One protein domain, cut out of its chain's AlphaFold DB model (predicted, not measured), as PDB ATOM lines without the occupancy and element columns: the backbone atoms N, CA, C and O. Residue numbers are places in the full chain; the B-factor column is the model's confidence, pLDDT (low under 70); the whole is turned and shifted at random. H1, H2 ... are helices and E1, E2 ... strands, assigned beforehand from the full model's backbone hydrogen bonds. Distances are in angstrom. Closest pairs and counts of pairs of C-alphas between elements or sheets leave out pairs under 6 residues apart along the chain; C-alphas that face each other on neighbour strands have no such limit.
ATOM      1  N   VAL A   5     157.779 136.164 189.202       90.19
ATOM      2  CA  VAL A   5     157.353 137.401 189.865       90.19
ATOM      3  C   VAL A   5     158.550 138.342 189.942       90.19
ATOM      4  O   VAL A   5     159.647 137.931 190.310       90.19
ATOM      5  N   CYS A   6     158.347 139.607 189.580       91.75
ATOM      6  CA  CYS A   6     159.380 140.636 189.660       91.75
ATOM      7  C   CYS A   6     158.996 141.673 190.711       91.75
ATOM      8  O   CYS A   6     157.961 142.328 190.590       91.75
ATOM      9  N   LEU A   7     159.850 141.836 191.716       93.06
ATOM     10  CA  LEU A   7     159.750 142.915 192.688       93.06
ATOM     11  C   LEU A   7     160.662 144.048 192.256       93.06
ATOM     12  O   LEU A   7     161.839 143.834 191.976       93.06
ATOM     13  N   VAL A   8     160.104 145.252 192.202       91.44
ATOM     14  CA  VAL A   8     160.799 146.445 191.726       91.44
ATOM     15  C   VAL A   8     160.773 147.480 192.835       91.44
ATOM     16  O   VAL A   8     159.701 147.885 193.283       91.44
ATOM     17  N   ARG A   9     161.952 147.937 193.250       90.38
ATOM     18  CA  ARG A   9     162.109 149.097 194.124       90.38
ATOM     19  C   ARG A   9     162.496 150.293 193.273       90.38
ATOM     20  O   ARG A   9     163.485 150.269 192.543       90.38
ATOM     21  N   THR A  10     161.691 151.338 193.374       85.69
ATOM     22  CA  THR A  10     161.947 152.635 192.755       85.69
ATOM     23  C   THR A  10     162.507 153.567 193.811       85.69
ATOM     24  O   THR A  10     161.843 153.818 194.817       85.69
ATOM     25  N   HIS A  11     163.699 154.101 193.578       81.31
ATOM     26  CA  HIS A  11     164.280 155.105 194.461       81.31
ATOM     27  C   HIS A  11     164.003 156.480 193.880       81.31
ATOM     28  O   HIS A  11     164.537 156.823 192.819       81.31
ATOM     29  N   ASP A  12     163.167 157.261 194.558       68.88
ATOM     30  CA  ASP A  12     163.015 158.664 194.202       68.88
ATOM     31  C   ASP A  12     164.212 159.439 194.757       68.88
ATOM     32  O   ASP A  12     164.571 159.315 195.930       68.88
ATOM     33  N   LYS A  13     164.884 160.202 193.897       61.03
ATOM     34  CA  LYS A  13     165.924 161.123 194.349       61.03
ATOM     35  C   LYS A  13     165.228 162.456 194.549       61.03
ATOM     36  O   LYS A  13     164.848 163.079 193.566       61.03
ATOM     37  N   GLN A  21     165.827 157.984 188.457       66.56
ATOM     38  CA  GLN A  21     165.243 157.013 189.379       66.56
ATOM     39  C   GLN A  21     166.062 155.734 189.242       66.56
ATOM     40  O   GLN A  21     166.020 155.123 188.185       66.56
ATOM     41  N   SER A  22     166.858 155.349 190.235       78.00
ATOM     42  CA  SER A  22     167.499 154.033 190.192       78.00
ATOM     43  C   SER A  22     166.442 152.968 190.463       78.00
ATOM     44  O   SER A  22     165.566 153.162 191.312       78.00
ATOM     45  N   LEU A  23     166.517 151.867 189.722       88.31
ATOM     46  CA  LEU A  23     165.594 150.751 189.845       88.31
ATOM     47  C   LEU A  23     166.357 149.534 190.312       88.31
ATOM     48  O   LEU A  23     167.348 149.158 189.700       88.31
ATOM     49  N   ASP A  24     165.859 148.912 191.364       91.44
ATOM     50  CA  ASP A  24     166.401 147.667 191.878       91.44
ATOM     51  C   ASP A  24     165.358 146.578 191.658       91.44
ATOM     52  O   ASP A  24     164.190 146.747 192.022       91.44
ATOM     53  N   VAL A  25     165.758 145.465 191.045       92.69
ATOM     54  CA  VAL A  25     164.846 144.384 190.670       92.69
ATOM     55  C   VAL A  25     165.285 143.061 191.270       92.69
ATOM     56  O   VAL A  25     166.424 142.641 191.097       92.69
ATOM     57  N   ALA A  26     164.349 142.371 191.912       94.38
ATOM     58  CA  ALA A  26     164.492 140.975 192.300       94.38
ATOM     59  C   ALA A  26     163.544 140.113 191.454       94.38
ATOM     60  O   ALA A  26     162.336 140.362 191.408       94.38
ATOM     61  N   ALA A  27     164.089 139.096 190.785       93.19
ATOM     62  CA  ALA A  27     163.324 138.135 189.995       93.19
ATOM     63  C   ALA A  27     163.157 136.821 190.770       93.19
ATOM     64  O   ALA A  27     164.139 136.184 191.152       93.19
ATOM     65  N   LEU A  28     161.914 136.390 190.962       91.88
ATOM     66  CA  LEU A  28     161.563 135.207 191.742       91.88
ATOM     67  C   LEU A  28     160.886 134.170 190.849       91.88
ATOM     68  O   LEU A  28     159.848 134.439 190.251       91.88
ATOM     69  N   LYS A  29     161.465 132.973 190.757       90.31
ATOM     70  CA  LYS A  29     160.829 131.812 190.131       90.31
ATOM     71  C   LYS A  29     159.636 131.406 190.978       90.31
ATOM     72  O   LYS A  29     159.798 131.164 192.173       90.31
ATOM     73  N   CYS A  30     158.482 131.243 190.344       87.12
ATOM     74  CA  CYS A  30     157.280 130.753 191.001       87.12
ATOM     75  C   CYS A  30     157.381 129.242 191.224       87.12
ATOM     76  O   CYS A  30     156.775 128.441 190.515       87.12
ATOM     77  N   CYS A  31     158.197 128.863 192.201       85.69
ATOM     78  CA  CYS A  31     158.295 127.507 192.704       85.69
ATOM     79  C   CYS A  31     158.242 127.542 194.227       85.69
ATOM     80  O   CYS A  31     158.922 128.368 194.839       85.69
ATOM     81  N   ALA A  32     157.473 126.632 194.811       81.38
ATOM     82  CA  ALA A  32     157.296 126.498 196.249       81.38
ATOM     83  C   ALA A  32     157.466 125.035 196.657       81.38
ATOM     84  O   ALA A  32     157.203 124.129 195.864       81.38
ATOM     85  N   THR A  33     157.904 124.812 197.890       78.56
ATOM     86  CA  THR A  33     157.695 123.539 198.580       78.56
ATOM     87  C   THR A  33     156.281 123.561 199.137       78.56
ATOM     88  O   THR A  33     155.934 124.483 199.871       78.56
ATOM     89  N   VAL A  34     155.467 122.592 198.743       71.62
ATOM     90  CA  VAL A  34     154.097 122.441 199.234       71.62
ATOM     91  C   VAL A  34     154.101 121.286 200.224       71.62
ATOM     92  O   VAL A  34     154.795 120.292 200.007       71.62
ATOM     93  N   GLU A  35     153.369 121.442 201.321       66.44
ATOM     94  CA  GLU A  35     153.171 120.377 202.302       66.44
ATOM     95  C   GLU A  35     152.667 119.108 201.589       66.44
ATOM     96  O   GLU A  35     151.902 119.187 200.628       66.44
ATOM     97  N   ASP A  36     153.164 117.944 202.013       62.97
ATOM     98  CA  ASP A  36     152.944 116.621 201.402       62.97
ATOM     99  C   ASP A  36     153.662 116.313 200.068       62.97
ATOM    100  O   ASP A  36     153.484 115.213 199.532       62.97
ATOM    101  N   GLU A  37     154.510 117.202 199.533       63.34
ATOM    102  CA  GLU A  37     155.280 116.924 198.306       63.34
ATOM    103  C   GLU A  37     156.803 116.914 198.514       63.34
ATOM    104  O   GLU A  37     157.413 117.848 199.034       63.34
ATOM    105  N   GLU A  38     157.458 115.846 198.040       66.62
ATOM    106  CA  GLU A  38     158.919 115.770 197.983       66.62
ATOM    107  C   GLU A  38     159.450 116.649 196.840       66.62
ATOM    108  O   GLU A  38     159.601 116.216 195.696       66.62
ATOM    109  N   GLY A  39     159.772 117.902 197.162       75.31
ATOM    110  CA  GLY A  39     160.514 118.803 196.283       75.31
ATOM    111  C   GLY A  39     159.799 120.114 195.977       75.31
ATOM    112  O   GLY A  39     158.808 120.486 196.594       75.31
ATOM    113  N   MET A  40     160.364 120.864 195.029       80.81
ATOM    114  CA  MET A  40     159.793 122.130 194.579       80.81
ATOM    115  C   MET A  40     158.864 121.908 193.394       80.81
ATOM    116  O   MET A  40     159.290 121.385 192.361       80.81
ATOM    117  N   VAL A  41     157.637 122.402 193.511       86.12
ATOM    118  CA  VAL A  41     156.658 122.404 192.423       86.12
ATOM    119  C   VAL A  41     156.500 123.792 191.827       86.12
ATOM    120  O   VAL A  41     156.694 124.808 192.497       86.12
ATOM    121  N   SER A  42     156.176 123.845 190.535       87.62
ATOM    122  CA  SER A  42     155.805 125.098 189.874       87.62
ATOM    123  C   SER A  42     154.479 125.587 190.436       87.62
ATOM    124  O   SER A  42     153.543 124.800 190.568       87.62
ATOM    125  N   VAL A  43     154.385 126.884 190.705       89.06
ATOM    126  CA  VAL A  43     153.160 127.511 191.197       89.06
ATOM    127  C   VAL A  43     152.712 128.643 190.285       89.06
ATOM    128  O   VAL A  43     153.511 129.357 189.679       89.06
ATOM    129  N   GLU A  44     151.403 128.802 190.195       91.38
ATOM    130  CA  GLU A  44     150.732 129.951 189.609       91.38
ATOM    131  C   GLU A  44     150.399 130.929 190.734       91.38
ATOM    132  O   GLU A  44     149.675 130.575 191.661       91.38
ATOM    133  N   VAL A  45     150.938 132.147 190.672       92.44
ATOM    134  CA  VAL A  45     150.582 133.217 191.612       92.44
ATOM    135  C   VAL A  45     149.295 133.865 191.114       92.44
ATOM    136  O   VAL A  45     149.260 134.368 189.993       92.44
ATOM    137  N   LEU A  46     148.252 133.812 191.938       93.81
ATOM    138  CA  LEU A  46     146.913 134.304 191.621       93.81
ATOM    139  C   LEU A  46     146.744 135.776 192.007       93.81
ATOM    140  O   LEU A  46     146.165 136.538 191.240       93.81
ATOM    141  N   ASP A  47     147.264 136.170 193.172       95.94
ATOM    142  CA  ASP A  47     147.294 137.563 193.624       95.94
ATOM    143  C   ASP A  47     148.432 137.786 194.637       95.94
ATOM    144  O   ASP A  47     148.959 136.826 195.209       95.94
ATOM    145  N   ALA A  48     148.837 139.039 194.843       96.19
ATOM    146  CA  ALA A  48     149.901 139.416 195.768       96.19
ATOM    147  C   ALA A  48     149.718 140.839 196.313       96.19
ATOM    148  O   ALA A  48     149.461 141.773 195.556       96.19
ATOM    149  N   GLU A  49     149.952 141.029 197.612       97.31
ATOM    150  CA  GLU A  49     149.838 142.337 198.258       97.31
ATOM    151  C   GLU A  49     150.901 142.543 199.345       97.31
ATOM    152  O   GLU A  49     151.268 141.624 200.082       97.31
ATOM    153  N   PHE A  50     151.421 143.771 199.442       95.88
ATOM    154  CA  PHE A  50     152.362 144.146 200.494       95.88
ATOM    155  C   PHE A  50     151.642 144.202 201.834       95.88
ATOM    156  O   PHE A  50     150.700 144.975 202.015       95.88
ATOM    157  N   PHE A  51     152.116 143.405 202.782       95.94
ATOM    158  CA  PHE A  51     151.529 143.347 204.108       95.94
ATOM    159  C   PHE A  51     152.096 144.440 205.005       95.94
ATOM    160  O   PHE A  51     151.348 145.220 205.595       95.94
ATOM    161  N   ASP A  52     153.422 144.522 205.057       94.38
ATOM    162  CA  ASP A  52     154.173 145.547 205.771       94.38
ATOM    163  C   ASP A  52     155.500 145.858 205.043       94.38
ATOM    164  O   ASP A  52     155.665 145.585 203.850       94.38
ATOM    165  N   GLU A  53     156.448 146.476 205.748       92.81
ATOM    166  CA  GLU A  53     157.775 146.835 205.231       92.81
ATOM    167  C   GLU A  53     158.698 145.634 204.941       92.81
ATOM    168  O   GLU A  53     159.701 145.802 204.249       92.81
ATOM    169  N   ASN A  54     158.348 144.434 205.418       93.50
ATOM    170  CA  ASN A  54     159.181 143.236 205.322       93.50
ATOM    171  C   ASN A  54     158.499 142.058 204.605       93.50
ATOM    172  O   ASN A  54     159.175 141.229 203.991       93.50
ATOM    173  N   ILE A  55     157.168 141.990 204.672       94.38
ATOM    174  CA  ILE A  55     156.363 140.848 204.246       94.38
ATOM    175  C   ILE A  55     155.496 141.181 203.030       94.38
ATOM    176  O   ILE A  55     154.728 142.147 203.015       94.38
ATOM    177  N   LEU A  56     155.585 140.319 202.021       95.50
ATOM    178  CA  LEU A  56     154.662 140.236 200.898       95.50
ATOM    179  C   LEU A  56     153.771 139.017 201.125       95.50
ATOM    180  O   LEU A  56     154.279 137.930 201.398       95.50
ATOM    181  N   VAL A  57     152.459 139.179 201.006       96.44
ATOM    182  CA  VAL A  57     151.524 138.053 201.023       96.44
ATOM    183  C   VAL A  57     151.195 137.694 199.586       96.44
ATOM    184  O   VAL A  57     150.903 138.573 198.776       96.44
ATOM    185  N   ILE A  58     151.251 136.406 199.268       95.81
ATOM    186  CA  ILE A  58     150.855 135.882 197.965       95.81
ATOM    187  C   ILE A  58     149.770 134.827 198.129       95.81
ATOM    188  O   ILE A  58     149.751 134.086 199.112       95.81
ATOM    189  N   VAL A  59     148.902 134.726 197.130       95.38
ATOM    190  CA  VAL A  59     147.993 133.596 196.955       95.38
ATOM    191  C   VAL A  59     148.426 132.840 195.711       95.38
ATOM    192  O   VAL A  59     148.640 133.445 194.660       95.38
ATOM    193  N   PHE A  60     148.593 131.527 195.815       93.56
ATOM    194  CA  PHE A  60     149.095 130.713 194.713       93.56
ATOM    195  C   PHE A  60     148.424 129.343 194.631       93.56
ATOM    196  O   PHE A  60     147.776 128.878 195.569       93.56
ATOM    197  N   ARG A  61     148.605 128.678 193.489       91.19
ATOM    198  CA  ARG A  61     148.140 127.312 193.242       91.19
ATOM    199  C   ARG A  61     149.234 126.481 192.559       91.19
ATOM    200  O   ARG A  61     149.853 126.979 191.618       91.19
ATOM    201  N   PRO A  62     149.481 125.226 192.968       88.94
ATOM    202  CA  PRO A  62     150.389 124.331 192.247       88.94
ATOM    203  C   PRO A  62     149.930 124.107 190.798       88.94
ATOM    204  O   PRO A  62     148.764 123.792 190.539       88.94
ATOM    205  N   SER A  63     150.833 124.314 189.836       80.38
ATOM    206  CA  SER A  63     150.520 124.324 188.398       80.38
ATOM    207  C   SER A  63     150.287 122.932 187.805       80.38
ATOM    208  O   SER A  63     149.701 122.803 186.732       80.38
ATOM    209  N   ASP A  64     150.770 121.885 188.463       71.38
ATOM    210  CA  ASP A  64     150.736 120.498 187.994       71.38
ATOM    211  C   ASP A  64     149.371 119.819 188.194       71.38
ATOM    212  O   ASP A  64     149.075 118.831 187.521       71.38
ATOM    213  N   ARG A  65     148.508 120.363 189.065       61.84
ATOM    214  CA  ARG A  65     147.252 119.696 189.444       61.84
ATOM    215  C   ARG A  65     145.999 120.171 188.717       61.84
ATOM    216  O   ARG A  65     145.019 119.433 188.732       61.84
ATOM    217  N   GLY A  66     145.970 121.351 188.088       55.66
ATOM    218  CA  GLY A  66     144.797 121.901 187.363       55.66
ATOM    219  C   GLY A  66     143.513 122.133 188.196       55.66
ATOM    220  O   GLY A  66     142.668 122.936 187.811       55.66
ATOM    221  N   ARG A  67     143.380 121.456 189.344       62.59
ATOM    222  CA  ARG A  67     142.410 121.555 190.439       62.59
ATOM    223  C   ARG A  67     143.140 121.100 191.707       62.59
ATOM    224  O   ARG A  67     143.181 119.913 192.019       62.59
ATOM    225  N   GLY A  68     143.782 122.038 192.388       75.25
ATOM    226  CA  GLY A  68     144.493 121.806 193.645       75.25
ATOM    227  C   GLY A  68     144.037 122.801 194.707       75.25
ATOM    228  O   GLY A  68     143.374 123.782 194.355       75.25
ATOM    229  N   PRO A  69     144.359 122.559 195.988       88.31
ATOM    230  CA  PRO A  69     144.143 123.562 197.020       88.31
ATOM    231  C   PRO A  69     144.836 124.872 196.633       88.31
ATOM    232  O   PRO A  69     145.921 124.879 196.043       88.31
ATOM    233  N   THR A  70     144.164 125.978 196.928       92.81
ATOM    234  CA  THR A  70     144.748 127.314 196.845       92.81
ATOM    235  C   THR A  70     145.471 127.574 198.158       92.81
ATOM    236  O   THR A  70     144.945 127.236 199.214       92.81
ATOM    237  N   TYR A  71     146.659 128.160 198.101       93.75
ATOM    238  CA  TYR A  71     147.468 128.464 199.274       93.75
ATOM    239  C   TYR A  71     147.631 129.963 199.434       93.75
ATOM    240  O   TYR A  71     147.761 130.684 198.445       93.75
ATOM    241  N   ILE A  72     147.692 130.412 200.682       95.38
ATOM    242  CA  ILE A  72     148.187 131.737 201.048       95.38
ATOM    243  C   ILE A  72     149.554 131.577 201.709       95.38
ATOM    244  O   ILE A  72     149.763 130.646 202.487       95.38
ATOM    245  N   ALA A  73     150.492 132.462 201.386       94.12
ATOM    246  CA  ALA A  73     151.833 132.432 201.951       94.12
ATOM    247  C   ALA A  73     152.397 133.822 202.211       94.12
ATOM    248  O   ALA A  73     152.075 134.786 201.513       94.12
ATOM    249  N   THR A  74     153.287 133.896 203.194       94.75
ATOM    250  CA  THR A  74     154.096 135.073 203.502       94.75
ATOM    251  C   THR A  74     155.500 134.904 202.932       94.75
ATOM    252  O   THR A  74     156.096 133.828 202.978       94.75
ATOM    253  N   ILE A  75     156.034 135.986 202.374       92.94
ATOM    254  CA  ILE A  75     157.353 136.039 201.748       92.94
ATOM    255  C   ILE A  75     158.147 137.179 202.369       92.94
ATOM    256  O   ILE A  75     157.676 138.318 202.391       92.94
ATOM    257  N   ASP A  76     159.375 136.889 202.800       92.19
ATOM    258  CA  ASP A  76     160.351 137.925 203.140       92.19
ATOM    259  C   ASP A  76     160.902 138.552 201.857       92.19
ATOM    260  O   ASP A  76     161.688 137.940 201.126       92.19
ATOM    261  N   TYR A  77     160.495 139.789 201.573       92.88
ATOM    262  CA  TYR A  77     160.980 140.511 200.398       92.88
ATOM    263  C   TYR A  77     162.160 141.447 200.698       92.88
ATOM    264  O   TYR A  77     162.689 142.094 199.782       92.88
ATOM    265  N   THR A  78     162.598 141.543 201.955       91.12
ATOM    266  CA  THR A  78     163.704 142.425 202.357       91.12
ATOM    267  C   THR A  78     165.060 141.823 202.073       91.12
ATOM    268  O   THR A  78     165.917 142.522 201.532       91.12
ATOM    269  N   ASN A  79     165.206 140.526 202.342       86.62
ATOM    270  CA  ASN A  79     166.451 139.774 202.195       86.62
ATOM    271  C   ASN A  79     166.665 139.195 200.785       86.62
ATOM    272  O   ASN A  79     167.513 138.326 200.579       86.62
ATOM    273  N   LEU A  80     165.908 139.675 199.798       91.38
ATOM    274  CA  LEU A  80     166.110 139.307 198.402       91.38
ATOM    275  C   LEU A  80     167.371 139.958 197.831       91.38
ATOM    276  O   LEU A  80     167.764 141.059 198.216       91.38
ATOM    277  N   VAL A  81     167.965 139.290 196.846       90.62
ATOM    278  CA  VAL A  81     169.030 139.874 196.031       90.62
ATOM    279  C   VAL A  81     168.380 140.742 194.961       90.62
ATOM    280  O   VAL A  81     167.654 140.235 194.105       90.62
ATOM    281  N   TYR A  82     168.636 142.045 195.035       92.06
ATOM    282  CA  TYR A  82     168.189 143.002 194.035       92.06
ATOM    283  C   TYR A  82     169.345 143.385 193.120       92.06
ATOM    284  O   TYR A  82     170.422 143.755 193.585       92.06
ATOM    285  N   GLU A  83     169.081 143.339 191.825       91.56
ATOM    286  CA  GLU A  83     169.993 143.787 190.784       91.56
ATOM    287  C   GLU A  83     169.591 145.188 190.335       91.56
ATOM    288  O   GLU A  83     168.416 145.459 190.064       91.56
ATOM    289  N   ASN A  84     170.568 146.086 190.249       90.25
ATOM    290  CA  ASN A  84     170.312 147.441 189.791       90.25
ATOM    291  C   ASN A  84     170.139 147.460 188.266       90.25
ATOM    292  O   ASN A  84     170.988 146.967 187.522       90.25
ATOM    293  N   ILE A  85     169.041 148.049 187.801       86.12
ATOM    294  CA  ILE A  85     168.756 148.262 186.387       86.12
ATOM    295  C   ILE A  85     168.864 149.748 186.081       86.12
ATOM    296  O   ILE A  85     168.084 150.575 186.562       86.12
ATOM    297  N   GLU A  86     169.816 150.070 185.212       82.44
ATOM    298  CA  GLU A  86     170.001 151.424 184.715       82.44
ATOM    299  C   GLU A  86     168.761 151.886 183.927       82.44
ATOM    300  O   GLU A  86     168.353 151.221 182.969       82.44
ATOM    301  N   PRO A  87     168.170 153.052 184.249       77.00
ATOM    302  CA  PRO A  87     166.958 153.547 183.582       77.00
ATOM    303  C   PRO A  87     167.112 153.746 182.078       77.00
ATOM    304  O   PRO A  87     166.140 153.685 181.330       77.00
ATOM    305  N   THR A  88     168.344 153.973 181.621       77.94
ATOM    306  CA  THR A  88     168.688 154.113 180.201       77.94
ATOM    307  C   THR A  88     168.446 152.832 179.402       77.94
ATOM    308  O   THR A  88     168.297 152.897 178.183       77.94
ATOM    309  N   LEU A  89     168.362 151.680 180.075       74.12
ATOM    310  CA  LEU A  89     168.046 150.381 179.482       74.12
ATOM    311  C   LEU A  89     166.539 150.132 179.364       74.12
ATOM    312  O   LEU A  89     166.137 149.098 178.827       74.12
ATOM    313  N   LEU A  90     165.695 151.039 179.869       78.25
ATOM    314  CA  LEU A  90     164.249 150.875 179.835       78.25
ATOM    315  C   LEU A  90     163.640 151.432 178.551       78.25
ATOM    316  O   LEU A  90     163.651 152.649 178.338       78.25
ATOM    317  N   PRO A  91     162.995 150.586 177.730       76.00
ATOM    318  CA  PRO A  91     162.203 151.057 176.611       76.00
ATOM    319  C   PRO A  91     161.072 151.952 177.131       76.00
ATOM    320  O   PRO A  91     160.150 151.498 177.817       76.00
ATOM    321  N   ASN A  92     161.141 153.242 176.801       74.38
ATOM    322  CA  ASN A  92     160.112 154.246 177.086       74.38
ATOM    323  C   ASN A  92     159.797 154.480 178.581       74.38
ATOM    324  O   ASN A  92     158.793 155.120 178.880       74.38
ATOM    325  N   GLY A  93     160.610 153.968 179.516       77.38
ATOM    326  CA  GLY A  93     160.381 154.124 180.963       77.38
ATOM    327  C   GLY A  93     159.061 153.520 181.471       77.38
ATOM    328  O   GLY A  93     158.526 153.967 182.480       77.38
ATOM    329  N   THR A  94     158.506 152.539 180.753       84.56
ATOM    330  CA  THR A  94     157.219 151.898 181.085       84.56
ATOM    331  C   THR A  94     157.413 150.647 181.941       84.56
ATOM    332  O   THR A  94     158.488 150.043 181.929       84.56
ATOM    333  N   ARG A  95     156.364 150.214 182.656       84.69
ATOM    334  CA  ARG A  95     156.390 148.957 183.430       84.69
ATOM    335  C   ARG A  95     156.566 147.748 182.511       84.69
ATOM    336  O   ARG A  95     157.334 146.843 182.812       84.69
ATOM    337  N   GLU A  96     155.906 147.764 181.362       88.00
ATOM    338  CA  GLU A  96     156.005 146.746 180.318       88.00
ATOM    339  C   GLU A  96     157.412 146.707 179.709       88.00
ATOM    340  O   GLU A  96     157.963 145.629 179.469       88.00
ATOM    341  N   GLY A  97     158.019 147.881 179.500       87.44
ATOM    342  CA  GLY A  97     159.411 148.020 179.084       87.44
ATOM    343  C   GLY A  97     160.374 147.425 180.110       87.44
ATOM    344  O   GLY A  97     161.230 146.627 179.740       87.44
ATOM    345  N   LEU A  98     160.182 147.735 181.395       88.06
ATOM    346  CA  LEU A  98     160.946 147.142 182.495       88.06
ATOM    347  C   LEU A  98     160.826 145.622 182.519       88.06
ATOM    348  O   LEU A  98     161.846 144.940 182.529       88.06
ATOM    349  N   MET A  99     159.610 145.085 182.451       88.94
ATOM    350  CA  MET A  99     159.404 143.638 182.411       88.94
ATOM    351  C   MET A  99     160.084 142.988 181.205       88.94
ATOM    352  O   MET A  99     160.713 141.942 181.345       88.94
ATOM    353  N   SER A 100     160.014 143.618 180.032       89.62
ATOM    354  CA  SER A 100     160.684 143.123 178.824       89.62
ATOM    355  C   SER A 100     162.206 143.095 178.995       89.62
ATOM    356  O   SER A 100     162.843 142.099 178.650       89.62
ATOM    357  N   THR A 101     162.783 144.153 179.576       90.81
ATOM    358  CA  THR A 101     164.217 144.235 179.886       90.81
ATOM    359  C   THR A 101     164.625 143.162 180.894       90.81
ATOM    360  O   THR A 101     165.568 142.422 180.635       90.81
ATOM    361  N   VAL A 102     163.889 143.003 181.998       90.50
ATOM    362  CA  VAL A 102     164.165 141.989 183.034       90.50
ATOM    363  C   VAL A 102     164.122 140.575 182.452       90.50
ATOM    364  O   VAL A 102     165.033 139.782 182.681       90.50
ATOM    365  N   LEU A 103     163.107 140.254 181.644       90.75
ATOM    366  CA  LEU A 103     163.001 138.948 180.988       90.75
ATOM    367  C   LEU A 103     164.162 138.687 180.020       90.75
ATOM    368  O   LEU A 103     164.657 137.560 179.947       90.75
ATOM    369  N   GLN A 104     164.610 139.711 179.294       91.38
ATOM    370  CA  GLN A 104     165.761 139.597 178.404       91.38
ATOM    371  C   GLN A 104     167.061 139.384 179.195       91.38
ATOM    372  O   GLN A 104     167.814 138.468 178.878       91.38
ATOM    373  N   LEU A 105     167.280 140.142 180.275       91.38
ATOM    374  CA  LEU A 105     168.440 139.980 181.160       91.38
ATOM    375  C   LEU A 105     168.481 138.592 181.816       91.38
ATOM    376  O   LEU A 105     169.551 137.991 181.902       91.38
ATOM    377  N   LEU A 106     167.327 138.050 182.228       91.19
ATOM    378  CA  LEU A 106     167.212 136.675 182.733       91.19
ATOM    379  C   LEU A 106     167.603 135.650 181.667       91.19
ATOM    380  O   LEU A 106     168.332 134.701 181.949       91.19
ATOM    381  N   LYS A 107     167.118 135.831 180.434       91.62
ATOM    382  CA  LYS A 107     167.413 134.935 179.310       91.62
ATOM    383  C   LYS A 107     168.894 134.952 178.935       91.62
ATOM    384  O   LYS A 107     169.445 133.905 178.602       91.62
ATOM    385  N   ASP A 108     169.518 136.120 179.017       92.00
ATOM    386  CA  ASP A 108     170.940 136.315 178.734       92.00
ATOM    387  C   ASP A 108     171.838 135.921 179.922       92.00
ATOM    388  O   ASP A 108     173.061 135.948 179.802       92.00
ATOM    389  N   GLY A 109     171.249 135.539 181.064       89.25
ATOM    390  CA  GLY A 109     171.970 135.134 182.273       89.25
ATOM    391  C   GLY A 109     172.676 136.282 182.996       89.25
ATOM    392  O   GLY A 109     173.597 136.033 183.768       89.25
ATOM    393  N   GLN A 110     172.275 137.529 182.734       90.25
ATOM    394  CA  GLN A 110     172.855 138.727 183.351       90.25
ATOM    395  C   GLN A 110     172.286 139.002 184.743       90.25
ATOM    396  O   GLN A 110     172.960 139.615 185.562       90.25
ATOM    397  N   ILE A 111     171.069 138.530 185.010       89.75
ATOM    398  CA  ILE A 111     170.470 138.519 186.345       89.75
ATOM    399  C   ILE A 111     170.012 137.102 186.679       89.75
ATOM    400  O   ILE A 111     169.625 136.329 185.795       89.75
ATOM    401  N   VAL A 112     170.061 136.752 187.960       88.75
ATOM    402  CA  VAL A 112     169.672 135.428 188.452       88.75
ATOM    403  C   VAL A 112     168.268 135.504 189.035       88.75
ATOM    404  O   VAL A 112     167.898 136.484 189.673       88.75
ATOM    405  N   SER A 113     167.478 134.451 188.823       88.75
ATOM    406  CA  SER A 113     166.192 134.299 189.502       88.75
ATOM    407  C   SER A 113     166.326 133.376 190.710       88.75
ATOM    408  O   SER A 113     166.827 132.252 190.584       88.75
ATOM    409  N   ALA A 114     165.875 133.855 191.867       86.62
ATOM    410  CA  ALA A 114     165.822 133.097 193.113       86.62
ATOM    411  C   ALA A 114     164.485 132.354 193.245       86.62
ATOM    412  O   ALA A 114     163.545 132.627 192.506       86.62
ATOM    413  N   HIS A 115     164.388 131.399 194.166       86.56
ATOM    414  CA  HIS A 115     163.098 130.808 194.536       86.56
ATOM    415  C   HIS A 115     162.317 131.762 195.449       86.56
ATOM    416  O   HIS A 115     162.922 132.645 196.056       86.56
ATOM    417  N   LEU A 116     160.995 131.591 195.550       84.75
ATOM    418  CA  LEU A 116     160.180 132.345 196.507       84.75
ATOM    419  C   LEU A 116     160.626 131.982 197.937       84.75
ATOM    420  O   LEU A 116     160.516 130.810 198.303       84.75
ATOM    421  N   PRO A 117     161.123 132.934 198.754       88.06
ATOM    422  CA  PRO A 117     161.470 132.662 200.146       88.06
ATOM    423  C   PRO A 117     160.200 132.676 201.004       88.06
ATOM    424  O   PRO A 117     159.935 133.622 201.747       88.06
ATOM    425  N   ILE A 118     159.382 131.639 200.834       89.81
ATOM    426  CA  ILE A 118     158.169 131.431 201.622       89.81
ATOM    427  C   ILE A 118     158.583 131.190 203.074       89.81
ATOM    428  O   ILE A 118     159.357 130.277 203.355       89.81
ATOM    429  N   LEU A 119     158.086 132.034 203.977       90.19
ATOM    430  CA  LEU A 119     158.300 131.902 205.418       90.19
ATOM    431  C   LEU A 119     157.294 130.929 206.020       90.19
ATOM    432  O   LEU A 119     157.663 130.038 206.777       90.19
ATOM    433  N   GLN A 120     156.025 131.126 205.674       89.62
ATOM    434  CA  GLN A 120     154.899 130.314 206.110       89.62
ATOM    435  C   GLN A 120     153.892 130.226 204.968       89.62
ATOM    436  O   GLN A 120     153.724 131.174 204.194       89.62
ATOM    437  N   SER A 121     153.209 129.093 204.874       91.38
ATOM    438  CA  SER A 121     152.120 128.877 203.930       91.38
ATOM    439  C   SER A 121     151.049 128.019 204.565       91.38
ATOM    440  O   SER A 121     151.376 127.147 205.358       91.38
ATOM    441  N   ARG A 122     149.796 128.213 204.161       90.88
ATOM    442  CA  ARG A 122     148.710 127.297 204.508       90.88
ATOM    443  C   ARG A 122     147.705 127.169 203.380       90.88
ATOM    444  O   ARG A 122     147.535 128.093 202.576       90.88
ATOM    445  N   ALA A 123     147.045 126.018 203.318       92.38
ATOM    446  CA  ALA A 123     145.951 125.791 202.386       92.38
ATOM    447  C   ALA A 123     144.707 126.586 202.813       92.38
ATOM    448  O   ALA A 123     144.325 126.584 203.980       92.38
ATOM    449  N   LEU A 124     144.051 127.226 201.848       92.62
ATOM    450  CA  LEU A 124     142.749 127.855 202.030       92.62
ATOM    451  C   LEU A 124     141.650 126.790 202.029       92.62
ATOM    452  O   LEU A 124     141.655 125.844 201.228       92.62
ATOM    453  N   VAL A 125     140.663 126.966 202.901       90.62
ATOM    454  CA  VAL A 125     139.475 126.108 202.925       90.62
ATOM    455  C   VAL A 125     138.600 126.392 201.697       90.62
ATOM    456  O   VAL A 125     138.114 125.451 201.050       90.62
ATOM    457  N   GLY A 126     138.429 127.678 201.371       87.50
ATOM    458  CA  GLY A 126     137.673 128.207 200.236       87.50
ATOM    459  C   GLY A 126     138.527 128.511 198.997       87.50
ATOM    460  O   GLY A 126     139.658 128.055 198.863       87.50
TER     461      GLY A 126
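Overview. This is residues 5 to 13 and 21 to 126 of the 176 residues of an uncharacterized protein of Phlebia centrifuga (UniProt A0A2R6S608). Look first for a five-stranded antiparallel sheet, curled like part of a barrel so that its edge strands E3 and E9 come back toward each other, and then for a smaller sheet of E1, E2, E7 and E8 placed end to end with it, with the single helix H1 over one face of that smaller sheet. Two strand paths lead from the small sheet into the curled one: E2 runs on into E3, and E8 runs on into E9. The printed part has 115 residues, with nine named strands and one named helix in the order E1 E2 E3 E4 E5 E6 E7 H1 E8 E9, and its class is mostly strand. The curled sheet has the order E3 - E4 - E5 - E6 - E9, while the small sheet is branched and mixed. The whole is compact, with a radius of gyration of the C-alphas of 15.4 A, and spans 45 by 30 by 21 A.

Arrangement. Begin with the curled, strongly twisted sheet of E3, residues 31 to 33, E4, residues 40 to 50, E5, residues 55 to 62, E6, residues 71 to 76, and E9, residues 118 to 123. E3 to E6 form a meander, each strand the antiparallel neighbour of the one before, and each successive pair is a hairpin. Look for N 32 and O 41 at 3.0 A between E3 and E4, N 44 and O 61 at 2.8 A between E4 and E5, and N 58 and O 73 at 2.9 A between E5 and E6. E9 is antiparallel to E6, with N 74 and O 120 at 2.9 A. E4 bends by 80 degrees at residue 46, and E5 bends by 51 degrees at residue 59. The closest C-alphas of the edge strands E3 and E9, those of Ala 32 and Ile 118, are 7.3 A apart. Now go to E2, residues 22 to 29, which runs on into E3 across a break of 1 residue, at 55 degrees. On one side of it lies E1, residues 5 to 11, antiparallel, with N 7 and O 26 at 2.9 A. On the other side lie E7, residues 83 to 85, antiparallel, with N 83 and O 25 at 2.8 A, and E8, residues 113 to 115, parallel, with N 29 and O 114 at 2.7 A. H1, residues 95 to 107, is on this sheet at a height over the sheet of 9.3 A, over E1 and E2; its closest C-alpha pair with E1 is Met 99 and Cys 6, 7.8 A. On the local plane its line stands at 59 degrees to E2, only just slantwise. In H1 every O i to N i+4 pair is within hydrogen-bond range.

Along the chain. Find C-alpha 40 at (159.793, 122.130, 194.579), where E4 begins; it spans 24.0 A to C-alpha 50. E5 spans 21.3 A, E6 16.4 A and E9 13.5 A, the last ending at C-alpha 123, (145.951, 125.791, 202.386). E1 begins at C-alpha 5, (157.353, 137.401, 189.865), and spans 19.6 A; E2 spans 23.2 A and H1 18.3 A. E3, E7 and E8 have three residues each.

Size, cuts and confidence. The two C-alphas farthest apart, those of Lys 13 and Asp 36, are 46.9 A apart. Residues 14 to 20 are cut out, in the link from E1 to E2, and C-alphas 13 and 21 are 6.5 A apart across the cut. Of the links that are printed whole, no link is long. The mean pLDDT of the printed part is 86.5; look for values under 70 at residues 12 to 13, 21, 35 to 38 and 65 to 67.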